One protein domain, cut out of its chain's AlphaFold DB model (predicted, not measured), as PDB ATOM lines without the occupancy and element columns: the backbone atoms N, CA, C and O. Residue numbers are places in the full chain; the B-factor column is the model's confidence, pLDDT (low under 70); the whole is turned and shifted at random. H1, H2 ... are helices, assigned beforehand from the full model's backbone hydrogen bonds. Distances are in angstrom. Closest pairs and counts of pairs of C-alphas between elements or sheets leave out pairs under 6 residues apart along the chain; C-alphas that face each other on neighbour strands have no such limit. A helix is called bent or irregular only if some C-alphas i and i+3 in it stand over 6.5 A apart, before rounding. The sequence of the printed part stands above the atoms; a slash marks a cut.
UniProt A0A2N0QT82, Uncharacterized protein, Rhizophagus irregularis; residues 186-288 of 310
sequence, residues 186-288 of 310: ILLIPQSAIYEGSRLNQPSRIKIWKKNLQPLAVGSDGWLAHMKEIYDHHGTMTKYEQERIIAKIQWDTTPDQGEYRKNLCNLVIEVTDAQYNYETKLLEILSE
ATOM      1  N   ILE A 186     -32.411  37.943 -22.457       82.19
ATOM      2  CA  ILE A 186     -33.563  37.049 -22.668       82.19
ATOM      3  C   ILE A 186     -33.602  36.500 -24.100       82.19
ATOM      4  O   ILE A 186     -33.767  35.299 -24.308       82.19
ATOM      5  N   LEU A 187     -33.370  37.362 -25.094       82.62
ATOM      6  CA  LEU A 187     -33.391  36.983 -26.513       82.62
ATOM      7  C   LEU A 187     -32.197  36.115 -26.945       82.62
ATOM      8  O   LEU A 187     -32.232  35.518 -28.018       82.62
ATOM      9  N   LEU A 188     -31.139  36.054 -26.135       84.06
ATOM     10  CA  LEU A 188     -29.890  35.354 -26.443       84.06
ATOM     11  C   LEU A 188     -29.698  34.077 -25.619       84.06
ATOM     12  O   LEU A 188     -28.648  33.439 -25.733       84.06
ATOM     13  N   ILE A 189     -30.680  33.695 -24.796       83.94
ATOM     14  CA  ILE A 189     -30.590  32.493 -23.963       83.94
ATOM     15  C   ILE A 189     -30.500  31.252 -24.864       83.94
ATOM     16  O   ILE A 189     -31.386  31.014 -25.694       83.94
ATOM     17  N   PRO A 190     -29.447  30.428 -24.715       81.12
ATOM     18  CA  PRO A 190     -29.335  29.180 -25.450       81.12
ATOM     19  C   PRO A 190     -30.484  28.222 -25.123       81.12
ATOM     20  O   PRO A 190     -30.855  28.043 -23.969       81.12
ATOM     21  N   GLN A 191     -30.977  27.508 -26.136       80.38
ATOM     22  CA  GLN A 191     -31.965  26.434 -25.946       80.38
ATOM     23  C   GLN A 191     -31.395  25.222 -25.189       80.38
ATOM     24  O   GLN A 191     -32.140  24.381 -24.694       80.38
ATOM     25  N   SER A 192     -30.068  25.091 -25.141       82.19
ATOM     26  CA  SER A 192     -29.379  24.027 -24.417       82.19
ATOM     27  C   SER A 192     -28.934  24.494 -23.038       82.19
ATOM     28  O   SER A 192     -28.429  25.605 -22.900       82.19
ATOM     29  N   ALA A 193     -29.009  23.594 -22.059       84.94
ATOM     30  CA  ALA A 193     -28.444  23.798 -20.730       84.94
ATOM     31  C   ALA A 193     -26.966  24.236 -20.786       84.94
ATOM     32  O   ALA A 193     -26.171  23.680 -21.550       84.94
ATOM     33  N   ILE A 194     -26.618  25.213 -19.947       87.50
ATOM     34  CA  ILE A 194     -25.261  25.742 -19.792       87.50
ATOM     35  C   ILE A 194     -24.599  25.008 -18.631       87.50
ATOM     36  O   ILE A 194     -25.209  24.829 -17.581       87.50
ATOM     37  N   TYR A 195     -23.352  24.592 -18.806       88.81
ATOM     38  CA  TYR A 195     -22.557  23.941 -17.769       88.81
ATOM     39  C   TYR A 195     -21.337  24.788 -17.421       88.81
ATOM     40  O   TYR A 195     -20.945  25.686 -18.169       88.81
ATOM     41  N   GLU A 196     -20.713  24.464 -16.293       83.50
ATOM     42  CA  GLU A 196     -19.485  25.111 -15.846       83.50
ATOM     43  C   GLU A 196     -18.378  25.032 -16.916       83.50
ATOM     44  O   GLU A 196     -18.027  23.954 -17.415       83.50
ATOM     45  N   GLY A 197     -17.856  26.203 -17.288       78.44
ATOM     46  CA  GLY A 197     -16.897  26.401 -18.372       78.44
ATOM     47  C   GLY A 197     -17.225  27.637 -19.217       78.44
ATOM     48  O   GLY A 197     -18.360  28.116 -19.240       78.44
ATOM     49  N   SER A 198     -16.233  28.157 -19.942       75.94
ATOM     50  CA  SER A 198     -16.453  29.276 -20.870       75.94
ATOM     51  C   SER A 198     -17.296  28.858 -22.081       75.94
ATOM     52  O   SER A 198     -17.487  27.662 -22.344       75.94
ATOM     53  N   ARG A 199     -17.783  29.832 -22.861       77.12
ATOM     54  CA  ARG A 199     -18.622  29.613 -24.054       77.12
ATOM     55  C   ARG A 199     -18.072  28.568 -25.027       77.12
ATOM     56  O   ARG A 199     -18.829  27.759 -25.558       77.12
ATOM     57  N   LEU A 200     -16.758  28.553 -25.252       78.50
ATOM     58  CA  LEU A 200     -16.103  27.620 -26.180       78.50
ATOM     59  C   LEU A 200     -15.695  26.285 -25.538       78.50
ATOM     60  O   LEU A 200     -15.374  25.340 -26.254       78.50
ATOM     61  N   ASN A 201     -15.723  26.194 -24.207       82.94
ATOM     62  CA  ASN A 201     -15.220  25.049 -23.444       82.94
ATOM     63  C   ASN A 201     -16.337  24.268 -22.744       82.94
ATOM     64  O   ASN A 201     -16.110  23.630 -21.714       82.94
ATOM     65  N   GLN A 202     -17.542  24.293 -23.311       85.50
ATOM     66  CA  GLN A 202     -18.663  23.525 -22.787       85.50
ATOM     67  C   GLN A 202     -18.356  22.014 -22.806       85.50
ATOM     68  O   GLN A 202     -17.794  21.492 -23.778       85.50
ATOM     69  N   PRO A 203     -18.695  21.280 -21.731       85.06
ATOM     70  CA  PRO A 203     -18.427  19.856 -21.643       85.06
ATOM     71  C   PRO A 203     -19.187  19.090 -22.731       85.06
ATOM     72  O   PRO A 203     -20.344  19.361 -23.041       85.06
ATOM     73  N   SER A 204     -18.536  18.079 -23.309       85.50
ATOM     74  CA  SER A 204     -19.187  17.227 -24.303       85.50
ATOM     75  C   SER A 204     -20.327  16.417 -23.676       85.50
ATOM     76  O   SER A 204     -20.266  16.042 -22.502       85.50
ATOM     77  N   ARG A 205     -21.328  16.043 -24.486       85.06
ATOM     78  CA  ARG A 205     -22.456  15.190 -24.052       85.06
ATOM     79  C   ARG A 205     -22.001  13.920 -23.324       85.06
ATOM     80  O   ARG A 205     -22.581  13.542 -22.314       85.06
ATOM     81  N   ILE A 206     -20.923  13.293 -23.803       85.62
ATOM     82  CA  ILE A 206     -20.343  12.087 -23.192       85.62
ATOM     83  C   ILE A 206     -19.797  12.388 -21.790       85.62
ATOM     84  O   ILE A 206     -19.964  11.578 -20.884       85.62
ATOM     85  N   LYS A 207     -19.138  13.538 -21.602       88.19
ATOM     86  CA  LYS A 207     -18.583  13.949 -20.306       88.19
ATOM     87  C   LYS A 207     -19.694  14.281 -19.309       88.19
ATOM     88  O   LYS A 207     -19.579  13.872 -18.159       88.19
ATOM     89  N   ILE A 208     -20.752  14.957 -19.762       88.81
ATOM     90  CA  ILE A 208     -21.938  15.271 -18.951       88.81
ATOM     91  C   ILE A 208     -22.574  13.981 -18.435       88.81
ATOM     92  O   ILE A 208     -22.731  13.831 -17.229       88.81
ATOM     93  N   TRP A 209     -22.851  13.025 -19.328       85.62
ATOM     94  CA  TRP A 209     -23.484  11.761 -18.953       85.62
ATOM     95  C   TRP A 209     -22.601  10.902 -18.042       85.62
ATOM     96  O   TRP A 209     -23.057  10.423 -17.015       85.62
ATOM     97  N   LYS A 210     -21.306  10.754 -18.357       90.44
ATOM     98  CA  LYS A 210     -20.389   9.938 -17.537       90.44
ATOM     99  C   LYS A 210     -20.169  10.487 -16.129       90.44
ATOM    100  O   LYS A 210     -19.853   9.714 -15.232       90.44
ATOM    101  N   LYS A 211     -20.238  11.809 -15.960       89.88
ATOM    102  CA  LYS A 211     -19.972  12.482 -14.681       89.88
ATOM    103  C   LYS A 211     -21.234  12.992 -13.986       89.88
ATOM    104  O   LYS A 211     -21.098  13.618 -12.944       89.88
ATOM    105  N   ASN A 212     -22.420  12.758 -14.553       87.94
ATOM    106  CA  ASN A 212     -23.694  13.297 -14.067       87.94
ATOM    107  C   ASN A 212     -23.614  14.799 -13.735       87.94
ATOM    108  O   ASN A 212     -24.038  15.233 -12.666       87.94
ATOM    109  N   LEU A 213     -23.012  15.587 -14.639       88.62
ATOM    110  CA  LEU A 213     -22.848  17.027 -14.423       88.62
ATOM    111  C   LEU A 213     -24.214  17.710 -14.380       88.62
ATOM    112  O   LEU A 213     -25.053  17.467 -15.249       88.62
ATOM    113  N   GLN A 214     -24.393  18.595 -13.403       88.06
ATOM    114  CA  GLN A 214     -25.576  19.442 -13.306       88.06
ATOM    115  C   GLN A 214     -25.376  20.723 -14.122       88.06
ATOM    116  O   GLN A 214     -24.259  21.254 -14.160       88.06
ATOM    117  N   PRO A 215     -26.420  21.207 -14.809       90.50
ATOM    118  CA  PRO A 215     -26.371  22.501 -15.466       90.50
ATOM    119  C   PRO A 215     -26.293  23.628 -14.432       90.50
ATOM    120  O   PRO A 215     -26.731  23.482 -13.291       90.50
ATOM    121  N   LEU A 216     -25.742  24.765 -14.846       87.88
ATOM    122  CA  LEU A 216     -25.739  25.981 -14.046       87.88
ATOM    123  C   LEU A 216     -27.178  26.455 -13.837       87.88
ATOM    124  O   LEU A 216     -27.965  26.515 -14.785       87.88
ATOM    125  N   ALA A 217     -27.500  26.817 -12.596       86.62
ATOM    126  CA  ALA A 217     -28.787  27.410 -12.269       86.62
ATOM    127  C   ALA A 217     -28.932  28.754 -12.993       86.62
ATOM    128  O   ALA A 217     -28.012  29.579 -12.981       86.62
ATOM    129  N   VAL A 218     -30.081  28.970 -13.626       85.06
ATOM    130  CA  VAL A 218     -30.398  30.232 -14.297       85.06
ATOM    131  C   VAL A 218     -30.327  31.375 -13.277       85.06
ATOM    132  O   VAL A 218     -30.851  31.250 -12.174       85.06
ATOM    133  N   GLY A 219     -29.630  32.460 -13.624       82.56
ATOM    134  CA  GLY A 219     -29.416  33.603 -12.727       82.56
ATOM    135  C   GLY A 219     -28.295  33.430 -11.693       82.56
ATOM    136  O   GLY A 219     -28.008  34.376 -10.969       82.56
ATOM    137  N   SER A 220     -27.622  32.274 -11.628       87.31
ATOM    138  CA  SER A 220     -26.391  32.141 -10.827       87.31
ATOM    139  C   SER A 220     -25.240  32.973 -11.409       87.31
ATOM    140  O   SER A 220     -25.195  33.199 -12.619       87.31
ATOM    141  N   ASP A 221     -24.256  33.361 -10.589       87.00
ATOM    142  CA  ASP A 221     -23.088  34.146 -11.036       87.00
ATOM    143  C   ASP A 221     -22.345  33.492 -12.210       87.00
ATOM    144  O   ASP A 221     -21.977  34.156 -13.180       87.00
ATOM    145  N   GLY A 222     -22.175  32.165 -12.166       86.62
ATOM    146  CA  GLY A 222     -21.558  31.409 -13.257       86.62
ATOM    147  C   GLY A 222     -22.390  31.436 -14.543       86.62
ATOM    148  O   GLY A 222     -21.835  31.514 -15.640       86.62
ATOM    149  N   TRP A 223     -23.720  31.408 -14.424       90.00
ATOM    150  CA  TRP A 223     -24.629  31.522 -15.565       90.00
ATOM    151  C   TRP A 223     -24.607  32.936 -16.157       90.00
ATOM    152  O   TRP A 223     -24.494  33.088 -17.372       90.00
ATOM    153  N   LEU A 224     -24.634  33.972 -15.311       88.69
ATOM    154  CA  LEU A 224     -24.563  35.374 -15.731       88.69
ATOM    155  C   LEU A 224     -23.234  35.692 -16.424       88.69
ATOM    156  O   LEU A 224     -23.234  36.339 -17.470       88.69
ATOM    157  N   ALA A 225     -22.111  35.189 -15.902       89.69
ATOM    158  CA  ALA A 225     -20.807  35.324 -16.548       89.69
ATOM    159  C   ALA A 225     -20.802  34.704 -17.956       89.69
ATOM    160  O   ALA A 225     -20.323  35.318 -18.909       89.69
ATOM    161  N   HIS A 226     -21.403  33.521 -18.110       90.12
ATOM    162  CA  HIS A 226     -21.529  32.866 -19.410       90.12
ATOM    163  C   HIS A 226     -22.441  33.641 -20.375       90.12
ATOM    164  O   HIS A 226     -22.124  33.796 -21.556       90.12
ATOM    165  N   MET A 227     -23.568  34.162 -19.884       90.00
ATOM    166  CA  MET A 227     -24.478  34.987 -20.684       90.00
ATOM    167  C   MET A 227     -23.835  36.298 -21.128       90.00
ATOM    168  O   MET A 227     -24.027  36.714 -22.272       90.00
ATOM    169  N   LYS A 228     -23.004  36.902 -20.276       90.38
ATOM    170  CA  LYS A 228     -22.205  38.070 -20.636       90.38
ATOM    171  C   LYS A 228     -21.266  37.771 -21.807       90.38
ATOM    172  O   LYS A 228     -21.255  38.531 -22.769       90.38
ATOM    173  N   GLU A 229     -20.563  36.634 -21.800       91.06
ATOM    174  CA  GLU A 229     -19.718  36.220 -22.937       91.06
ATOM    175  C   GLU A 229     -20.519  36.063 -24.243       91.06
ATOM    176  O   GLU A 229     -20.044  36.427 -25.324       91.06
ATOM    177  N   ILE A 230     -21.735  35.508 -24.165       90.06
ATOM    178  CA  ILE A 230     -22.630  35.374 -25.324       90.06
ATOM    179  C   ILE A 230     -23.037  36.752 -25.846       90.06
ATOM    180  O   ILE A 230     -22.979  36.986 -27.054       90.06
ATOM    181  N   TYR A 231     -23.423  37.657 -24.950       90.56
ATOM    182  CA  TYR A 231     -23.847  39.006 -25.299       90.56
ATOM    183  C   TYR A 231     -22.713  39.836 -25.906       90.56
ATOM    184  O   TYR A 231     -22.894  40.434 -26.965       90.56
ATOM    185  N   ASP A 232     -21.521  39.814 -25.310       90.81
ATOM    186  CA  ASP A 232     -20.348  40.519 -25.836       90.81
ATOM    187  C   ASP A 232     -19.992  40.003 -27.242       90.81
ATOM    188  O   ASP A 232     -19.732  40.772 -28.175       90.81
ATOM    189  N   HIS A 233     -20.071  38.685 -27.446       90.06
ATOM    190  CA  HIS A 233     -19.892  38.099 -28.769       90.06
ATOM    191  C   HIS A 233     -20.991  38.520 -29.756       90.06
ATOM    192  O   HIS A 233     -20.699  38.840 -30.905       90.06
ATOM    193  N   HIS A 234     -22.249  38.565 -29.325       90.19
ATOM    194  CA  HIS A 234     -23.347  39.056 -30.154       90.19
ATOM    195  C   HIS A 234     -23.143  40.527 -30.554       90.19
ATOM    196  O   HIS A 234     -23.310  40.878 -31.723       90.19
ATOM    197  N   GLY A 235     -22.713  41.379 -29.619       90.81
ATOM    198  CA  GLY A 235     -22.389  42.782 -29.879       90.81
ATOM    199  C   GLY A 235     -21.270  42.942 -30.909       90.81
ATOM    200  O   GLY A 235     -21.411  43.696 -31.872       90.81
ATOM    201  N   THR A 236     -20.182  42.179 -30.762       91.44
ATOM    202  CA  THR A 236     -19.072  42.187 -31.734       91.44
ATOM    203  C   THR A 236     -19.496  41.697 -33.121       91.44
ATOM    204  O   THR A 236     -19.143  42.330 -34.116       91.44
ATOM    205  N   MET A 237     -20.304  40.636 -33.202       90.69
ATOM    206  CA  MET A 237     -20.851  40.135 -34.468       90.69
ATOM    207  C   MET A 237     -21.799  41.136 -35.132       90.69
ATOM    208  O   MET A 237     -21.683  41.382 -36.330       90.69
ATOM    209  N   THR A 238     -22.679  41.774 -34.359       91.38
ATOM    210  CA  THR A 238     -23.607  42.795 -34.868       91.38
ATOM    211  C   THR A 238     -22.841  43.980 -35.451       91.38
ATOM    212  O   THR A 238     -23.119  44.418 -36.568       91.38
ATOM    213  N   LYS A 239     -21.822  44.469 -34.732       93.38
ATOM    214  CA  LYS A 239     -20.949  45.546 -35.214       93.38
ATOM    215  C   LYS A 239     -20.221  45.148 -36.500       93.38
ATOM    216  O   LYS A 239     -20.177  45.926 -37.449       93.38
ATOM    217  N   TYR A 240     -19.685  43.931 -36.555       89.94
ATOM    218  CA  TYR A 240     -19.024  43.403 -37.748       89.94
ATOM    219  C   TYR A 240     -19.965  43.354 -38.963       89.94
ATOM    220  O   TYR A 240     -19.599  43.787 -40.057       89.94
ATOM    221  N   GLU A 241     -21.203  42.888 -38.786       89.62
ATOM    222  CA  GLU A 241     -22.203  42.867 -39.857       89.62
ATOM    223  C   GLU A 241     -22.596  44.272 -40.322       89.62
ATOM    224  O   GLU A 241     -22.675  44.520 -41.529       89.62
ATOM    225  N   GLN A 242     -22.768  45.216 -39.393       93.38
ATOM    226  CA  GLN A 242     -23.007  46.623 -39.720       93.38
ATOM    227  C   GLN A 242     -21.856  47.208 -40.544       93.38
ATOM    228  O   GLN A 242     -22.091  47.825 -41.582       93.38
ATOM    229  N   GLU A 243     -20.606  46.969 -40.146       90.31
ATOM    230  CA  GLU A 243     -19.437  47.424 -40.899       90.31
ATOM    231  C   GLU A 243     -19.362  46.812 -42.305       90.31
ATOM    232  O   GLU A 243     -18.979  47.504 -43.254       90.31
ATOM    233  N   ARG A 244     -19.772  45.549 -42.474       90.50
ATOM    234  CA  ARG A 244     -19.875  44.910 -43.795       90.50
ATOM    235  C   ARG A 244     -20.948  45.552 -44.669       90.50
ATOM    236  O   ARG A 244     -20.728  45.729 -45.867       90.50
ATOM    237  N   ILE A 245     -22.086  45.935 -44.091       90.88
ATOM    238  CA  ILE A 245     -23.145  46.664 -44.807       90.88
ATOM    239  C   ILE A 245     -22.671  48.072 -45.185       90.88
ATOM    240  O   ILE A 245     -22.880  48.500 -46.320       90.88
ATOM    241  N   ILE A 246     -21.975  48.775 -44.290       92.31
ATOM    242  CA  ILE A 246     -21.391  50.089 -44.587       92.31
ATOM    243  C   ILE A 246     -20.389  49.973 -45.739       92.31
ATOM    244  O   ILE A 246     -20.472  50.737 -46.697       92.31
ATOM    245  N   ALA A 247     -19.493  48.982 -45.707       84.75
ATOM    246  CA  ALA A 247     -18.527  48.755 -46.781       84.75
ATOM    247  C   ALA A 247     -19.215  48.405 -48.111       84.75
ATOM    248  O   ALA A 247     -18.809  48.885 -49.170       84.75
ATOM    249  N   LYS A 248     -20.288  47.606 -48.067       89.38
ATOM    250  CA  LYS A 248     -21.130  47.309 -49.233       89.38
ATOM    251  C   LYS A 248     -21.632  48.598 -49.893       89.38
ATOM    252  O   LYS A 248     -21.486  48.742 -51.105       89.38
ATOM    253  N   ILE A 249     -22.202  49.509 -49.099       90.19
ATOM    254  CA  ILE A 249     -22.760  50.789 -49.562       90.19
ATOM    255  C   ILE A 249     -21.646  51.711 -50.063       90.19
ATOM    256  O   ILE A 249     -21.741  52.244 -51.163       90.19
ATOM    257  N   GLN A 250     -20.567  51.856 -49.292       88.25
ATOM    258  CA  GLN A 250     -19.438  52.731 -49.613       88.25
ATOM    259  C   GLN A 250     -18.805  52.399 -50.969       88.25
ATOM    260  O   GLN A 250     -18.407  53.297 -51.707       88.25
ATOM    261  N   TRP A 251     -18.683  51.109 -51.285       84.44
ATOM    262  CA  TRP A 251     -17.988  50.645 -52.483       84.44
ATOM    263  C   TRP A 251     -18.918  50.238 -53.626       84.44
ATOM    264  O   TRP A 251     -18.398  49.830 -54.664       84.44
ATOM    265  N   ASP A 252     -20.237  50.318 -53.426       88.75
ATOM    266  CA  ASP A 252     -21.285  49.843 -54.341       88.75
ATOM    267  C   ASP A 252     -21.012  48.414 -54.856       88.75
ATOM    268  O   ASP A 252     -20.837  48.147 -56.046       88.75
ATOM    269  N   THR A 253     -20.843  47.472 -53.921       87.25
ATOM    270  CA  THR A 253     -20.499  46.067 -54.231       87.25
ATOM    271  C   THR A 253     -21.246  45.071 -53.348       87.25
ATOM    272  O   THR A 253     -22.204  45.414 -52.666       87.25
ATOM    273  N   THR A 254     -20.844  43.797 -53.373       90.81
ATOM    274  CA  THR A 254     -21.273  42.803 -52.379       90.81
ATOM    275  C   THR A 254     -20.556  43.022 -51.036       90.81
ATOM    276  O   THR A 254     -19.437  43.531 -51.039       90.81
ATOM    277  N   PRO A 255     -21.141  42.617 -49.887       85.38
ATOM    278  CA  PRO A 255     -20.504  42.777 -48.574       85.38
ATOM    279  C   PRO A 255     -19.082  42.207 -48.498       85.38
ATOM    280  O   PRO A 255     -18.182  42.883 -48.015       85.38
ATOM    281  N   ASP A 256     -18.859  41.009 -49.051       85.00
ATOM    282  CA  ASP A 256     -17.539  40.358 -49.057       85.00
ATOM    283  C   ASP A 256     -16.507  41.148 -49.871       85.00
ATOM    284  O   ASP A 256     -15.347  41.283 -49.484       85.00
ATOM    285  N   GLN A 257     -16.924  41.694 -51.017       82.62
ATOM    286  CA  GLN A 257     -16.054  42.519 -51.852       82.62
ATOM    287  C   GLN A 257     -15.788  43.885 -51.217       82.62
ATOM    288  O   GLN A 257     -14.665  44.378 -51.307       82.62
ATOM    289  N   GLY A 258     -16.792  44.482 -50.572       85.44
ATOM    290  CA  GLY A 258     -16.649  45.729 -49.825       85.44
ATOM    291  C   GLY A 258     -15.667  45.578 -48.665       85.44
ATOM    292  O   GLY A 258     -14.767  46.401 -48.514       85.44
ATOM    293  N   GLU A 259     -15.780  44.493 -47.897       88.56
ATOM    294  CA  GLU A 259     -14.845  44.144 -46.821       88.56
ATOM    295  C   GLU A 259     -13.426  43.924 -47.353       88.56
ATOM    296  O   GLU A 259     -12.474  44.511 -46.840       88.56
ATOM    297  N   TYR A 260     -13.273  43.154 -48.436       87.00
ATOM    298  CA  TYR A 260     -11.974  42.957 -49.080       87.00
ATOM    299  C   TYR A 260     -11.333  44.285 -49.510       87.00
ATOM    300  O   TYR A 260     -10.148  44.509 -49.264       87.00
ATOM    301  N   ARG A 261     -12.115  45.190 -50.113       85.88
ATOM    302  CA  ARG A 261     -11.645  46.522 -50.523       85.88
ATOM    303  C   ARG A 261     -11.259  47.386 -49.325       85.88
ATOM    304  O   ARG A 261     -10.192  47.990 -49.359       85.88
ATOM    305  N   LYS A 262     -12.070  47.404 -48.263       86.56
ATOM    306  CA  LYS A 262     -11.765  48.114 -47.008       86.56
ATOM    307  C   LYS A 262     -10.447  47.618 -46.404       86.56
ATOM    308  O   LYS A 262      -9.582  48.430 -46.096       86.56
ATOM    309  N   ASN A 263     -10.257  46.302 -46.321       87.19
ATOM    310  CA  ASN A 263      -9.026  45.701 -45.800       87.19
ATOM    311  C   ASN A 263      -7.805  46.047 -46.662       87.19
ATOM    312  O   ASN A 263      -6.745  46.360 -46.127       87.19
ATOM    313  N   LEU A 264      -7.953  46.040 -47.991       84.50
ATOM    314  CA  LEU A 264      -6.888  46.456 -48.902       84.50
ATOM    315  C   LEU A 264      -6.522  47.936 -48.702       84.50
ATOM    316  O   LEU A 264      -5.344  48.273 -48.667       84.50
ATOM    317  N   CYS A 265      -7.516  48.815 -48.550       86.88
ATOM    318  CA  CYS A 265      -7.284  50.232 -48.276       86.88
ATOM    319  C   CYS A 265      -6.546  50.445 -46.950       86.88
ATOM    320  O   CYS A 265      -5.575  51.194 -46.932       86.88
ATOM    321  N   ASN A 266      -6.954  49.755 -45.882       86.94
ATOM    322  CA  ASN A 266      -6.275  49.825 -44.587       86.94
ATOM    323  C   ASN A 266      -4.811  49.386 -44.699       86.94
ATOM    324  O   ASN A 266      -3.930  50.090 -44.224       86.94
ATOM    325  N   LEU A 267      -4.541  48.284 -45.407       90.44
ATOM    326  CA  LEU A 267      -3.177  47.803 -45.624       90.44
ATOM    327  C   LEU A 267      -2.316  48.826 -46.377       90.44
ATOM    328  O   LEU A 267      -1.152  49.024 -46.044       90.44
ATOM    329  N   VAL A 268      -2.874  49.475 -47.403       87.69
ATOM    330  CA  VAL A 268      -2.152  50.521 -48.140       87.69
ATOM    331  C   VAL A 268      -1.822  51.690 -47.217       87.69
ATOM    332  O   VAL A 268      -0.682  52.139 -47.239       87.69
ATOM    333  N   ILE A 269      -2.779  52.134 -46.395       89.00
ATOM    334  CA  ILE A 269      -2.575  53.214 -45.420       89.00
ATOM    335  C   ILE A 269      -1.453  52.845 -44.444       89.00
ATOM    336  O   ILE A 269      -0.495  53.602 -44.312       89.00
ATOM    337  N   GLU A 270      -1.510  51.653 -43.845       88.62
ATOM    338  CA  GLU A 270      -0.489  51.169 -42.910       88.62
ATOM    339  C   GLU A 270       0.911  51.151 -43.534       88.62
ATOM    340  O   GLU A 270       1.875  51.611 -42.921       88.62
ATOM    341  N   VAL A 271       1.036  50.655 -44.769       87.12
ATOM    342  CA  VAL A 271       2.322  50.622 -45.480       87.12
ATOM    343  C   VAL A 271       2.820  52.033 -45.781       87.12
ATOM    344  O   VAL A 271       4.006  52.309 -45.598       87.12
ATOM    345  N   THR A 272       1.941  52.939 -46.218       86.62
ATOM    346  CA  THR A 272       2.333  54.324 -46.507       86.62
ATOM    347  C   THR A 272       2.732  55.090 -45.252       86.62
ATOM    348  O   THR A 272       3.724  55.815 -45.284       86.62
ATOM    349  N   ASP A 273       2.031  54.885 -44.137       89.12
ATOM    350  CA  ASP A 273       2.360  55.504 -42.853       89.12
ATOM    351  C   ASP A 273       3.696  54.969 -42.326       89.12
ATOM    352  O   ASP A 273       4.548  55.736 -41.877       89.12
ATOM    353  N   ALA A 274       3.929  53.658 -42.439       87.44
ATOM    354  CA  ALA A 274       5.200  53.045 -42.068       87.44
ATOM    355  C   ALA A 274       6.368  53.591 -42.905       87.44
ATOM    356  O   ALA A 274       7.421  53.908 -42.347       87.44
ATOM    357  N   GLN A 275       6.181  53.739 -44.220       88.62
ATOM    358  CA  GLN A 275       7.193  54.319 -45.101       88.62
ATOM    359  C   GLN A 275       7.472  55.784 -44.748       88.62
ATOM    360  O   GLN A 275       8.631  56.166 -44.613       88.62
ATOM    361  N   TYR A 276       6.428  56.588 -44.540       88.19
ATOM    362  CA  TYR A 276       6.581  57.988 -44.154       88.19
ATOM    363  C   TYR A 276       7.338  58.134 -42.827       88.19
ATOM    364  O   TYR A 276       8.259  58.943 -42.715       88.19
ATOM    365  N   ASN A 277       6.996  57.315 -41.830       91.75
ATOM    366  CA  ASN A 277       7.676  57.306 -40.535       91.75
ATOM    367  C   ASN A 277       9.149  56.902 -40.666       91.75
ATOM    368  O   ASN A 277      10.006  57.470 -39.991       91.75
ATOM    369  N   TYR A 278       9.452  55.936 -41.535       90.31
ATOM    370  CA  TYR A 278      10.824  55.534 -41.832       90.31
ATOM    371  C   TYR A 278      11.625  56.671 -42.482       90.31
ATOM    372  O   TYR A 278      12.714  56.994 -42.012       90.31
ATOM    373  N   GLU A 279      11.081  57.306 -43.523       89.12
ATOM    374  CA  GLU A 279      11.738  58.417 -44.223       89.12
ATOM    375  C   GLU A 279      11.945  59.627 -43.303       89.12
ATOM    376  O   GLU A 279      13.014  60.234 -43.314       89.12
ATOM    377  N   THR A 280      10.962  59.934 -42.452       90.25
ATOM    378  CA  THR A 280      11.059  61.021 -41.466       90.25
ATOM    379  C   THR A 280      12.197  60.765 -40.477       90.25
ATOM    380  O   THR A 280      13.054  61.626 -40.303       90.25
ATOM    381  N   LYS A 281      12.279  59.555 -39.907       91.62
ATOM    382  CA  LYS A 281      13.387  59.175 -39.014       91.62
ATOM    383  C   LYS A 281      14.745  59.214 -39.705       91.62
ATOM    384  O   LYS A 281      15.741  59.581 -39.093       91.62
ATOM    385  N   LEU A 282      14.803  58.821 -40.977       89.06
ATOM    386  CA  LEU A 282      16.038  58.870 -41.754       89.06
ATOM    387  C   LEU A 282      16.520  60.318 -41.932       89.06
ATOM    388  O   LEU A 282      17.712  60.579 -41.799       89.06
ATOM    389  N   LEU A 283      15.603  61.261 -42.172       88.75
ATOM    390  CA  LEU A 283      15.921  62.689 -42.239       88.75
ATOM    391  C   LEU A 283      16.350  63.264 -40.883       88.75
ATOM    392  O   LEU A 283      17.304  64.036 -40.851       88.75
ATOM    393  N   GLU A 284      15.705  62.869 -39.782       90.38
ATOM    394  CA  GLU A 284      16.110  63.262 -38.421       90.38
ATOM    395  C   GLU A 284      17.557  62.836 -38.134       90.38
ATOM    396  O   GLU A 284      18.389  63.678 -37.796       90.38
ATOM    397  N   ILE A 285      17.898  61.567 -38.392       87.44
ATOM    398  CA  ILE A 285      19.262  61.045 -38.215       87.44
ATOM    399  C   ILE A 285      20.264  61.806 -39.092       87.44
ATOM    400  O   ILE A 285      21.336  62.181 -38.626       87.44
ATOM    401  N   LEU A 286      19.932  62.060 -40.363       84.81
ATOM    402  CA  LEU A 286      20.816  62.815 -41.258       84.81
ATOM    403  C   LEU A 286      20.999  64.275 -40.819       84.81
ATOM    404  O   LEU A 286      22.042  64.855 -41.103       84.81
ATOM    405  N   SER A 287      20.015  64.863 -40.133       78.00
ATOM    406  CA  SER A 287      20.105  66.226 -39.597       78.00
ATOM    407  C   SER A 287      20.904  66.326 -38.294       78.00
ATOM    408  O   SER A 287      21.515  67.360 -38.044       78.00
ATOM    409  N   GLU A 288      20.958  65.256 -37.493       71.62
ATOM    410  CA  GLU A 288      21.820  65.180 -36.304       71.62
ATOM    411  C   GLU A 288      23.298  64.969 -36.671       71.62
ATOM    412  O   GLU A 288      24.192  65.393 -35.940       71.62
TER     413      GLU A 288
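Overview. This is residues 186 to 288 of the 310 residues of an uncharacterized protein of Rhizophagus irregularis (UniProt A0A2N0QT82). Two long helices, H2 and H3, meet near their ends as a wide L, while a loop stretch and the short H1 lie toward the other end of H2. The corner is formed by the last part of H2 and the first part of H3, and residues 263 to 288 of H3 stick out as a free arm. The printed part has 103 residues with three named helices, H1, H2 and H3 in chain order, and no named strand; its class is all helix. It is extended, with a radius of gyration of the C-alphas of 23.7 A, and elongated, spanning 72 by 42 by 25 A.

Along the chain. Begin at C-alpha 186, at (-33.563, 37.049, -22.668); residues 186 to 204 hold no named element. Next find H1, residues 205 to 211, 10.1 A long. Find C-alpha 221 at (-23.088, 34.146, -11.036); from there H2, residues 221 to 251, runs 44.9 A. H3, residues 255 to 288, runs 49.4 A to C-alpha 288 at (21.820, 65.180, -36.304).

Arrangement. Look at residues 244 to 251 of H2 and 255 to 262 of H3, where these helices touch. Their closest C-alphas, those of Lys 248 and Pro 255, are 4.6 A apart. Their lines stand about perpendicular, at 87 degrees. H1 is apart from H2 and from H3. In H1, H2 and H3 every O i to N i+4 pair is within hydrogen-bond range.

Size, cuts and confidence. The two C-alphas farthest apart, those of Asn 212 and Ser 287, are 73.3 A from each other. The printed part has no cut. The link from H1 to H2 is short, with 9 residues, and that from H2 to H3 is tight, with 3. In this model the mean pLDDT of the printed part is 87.2, and no printed residue is under 70.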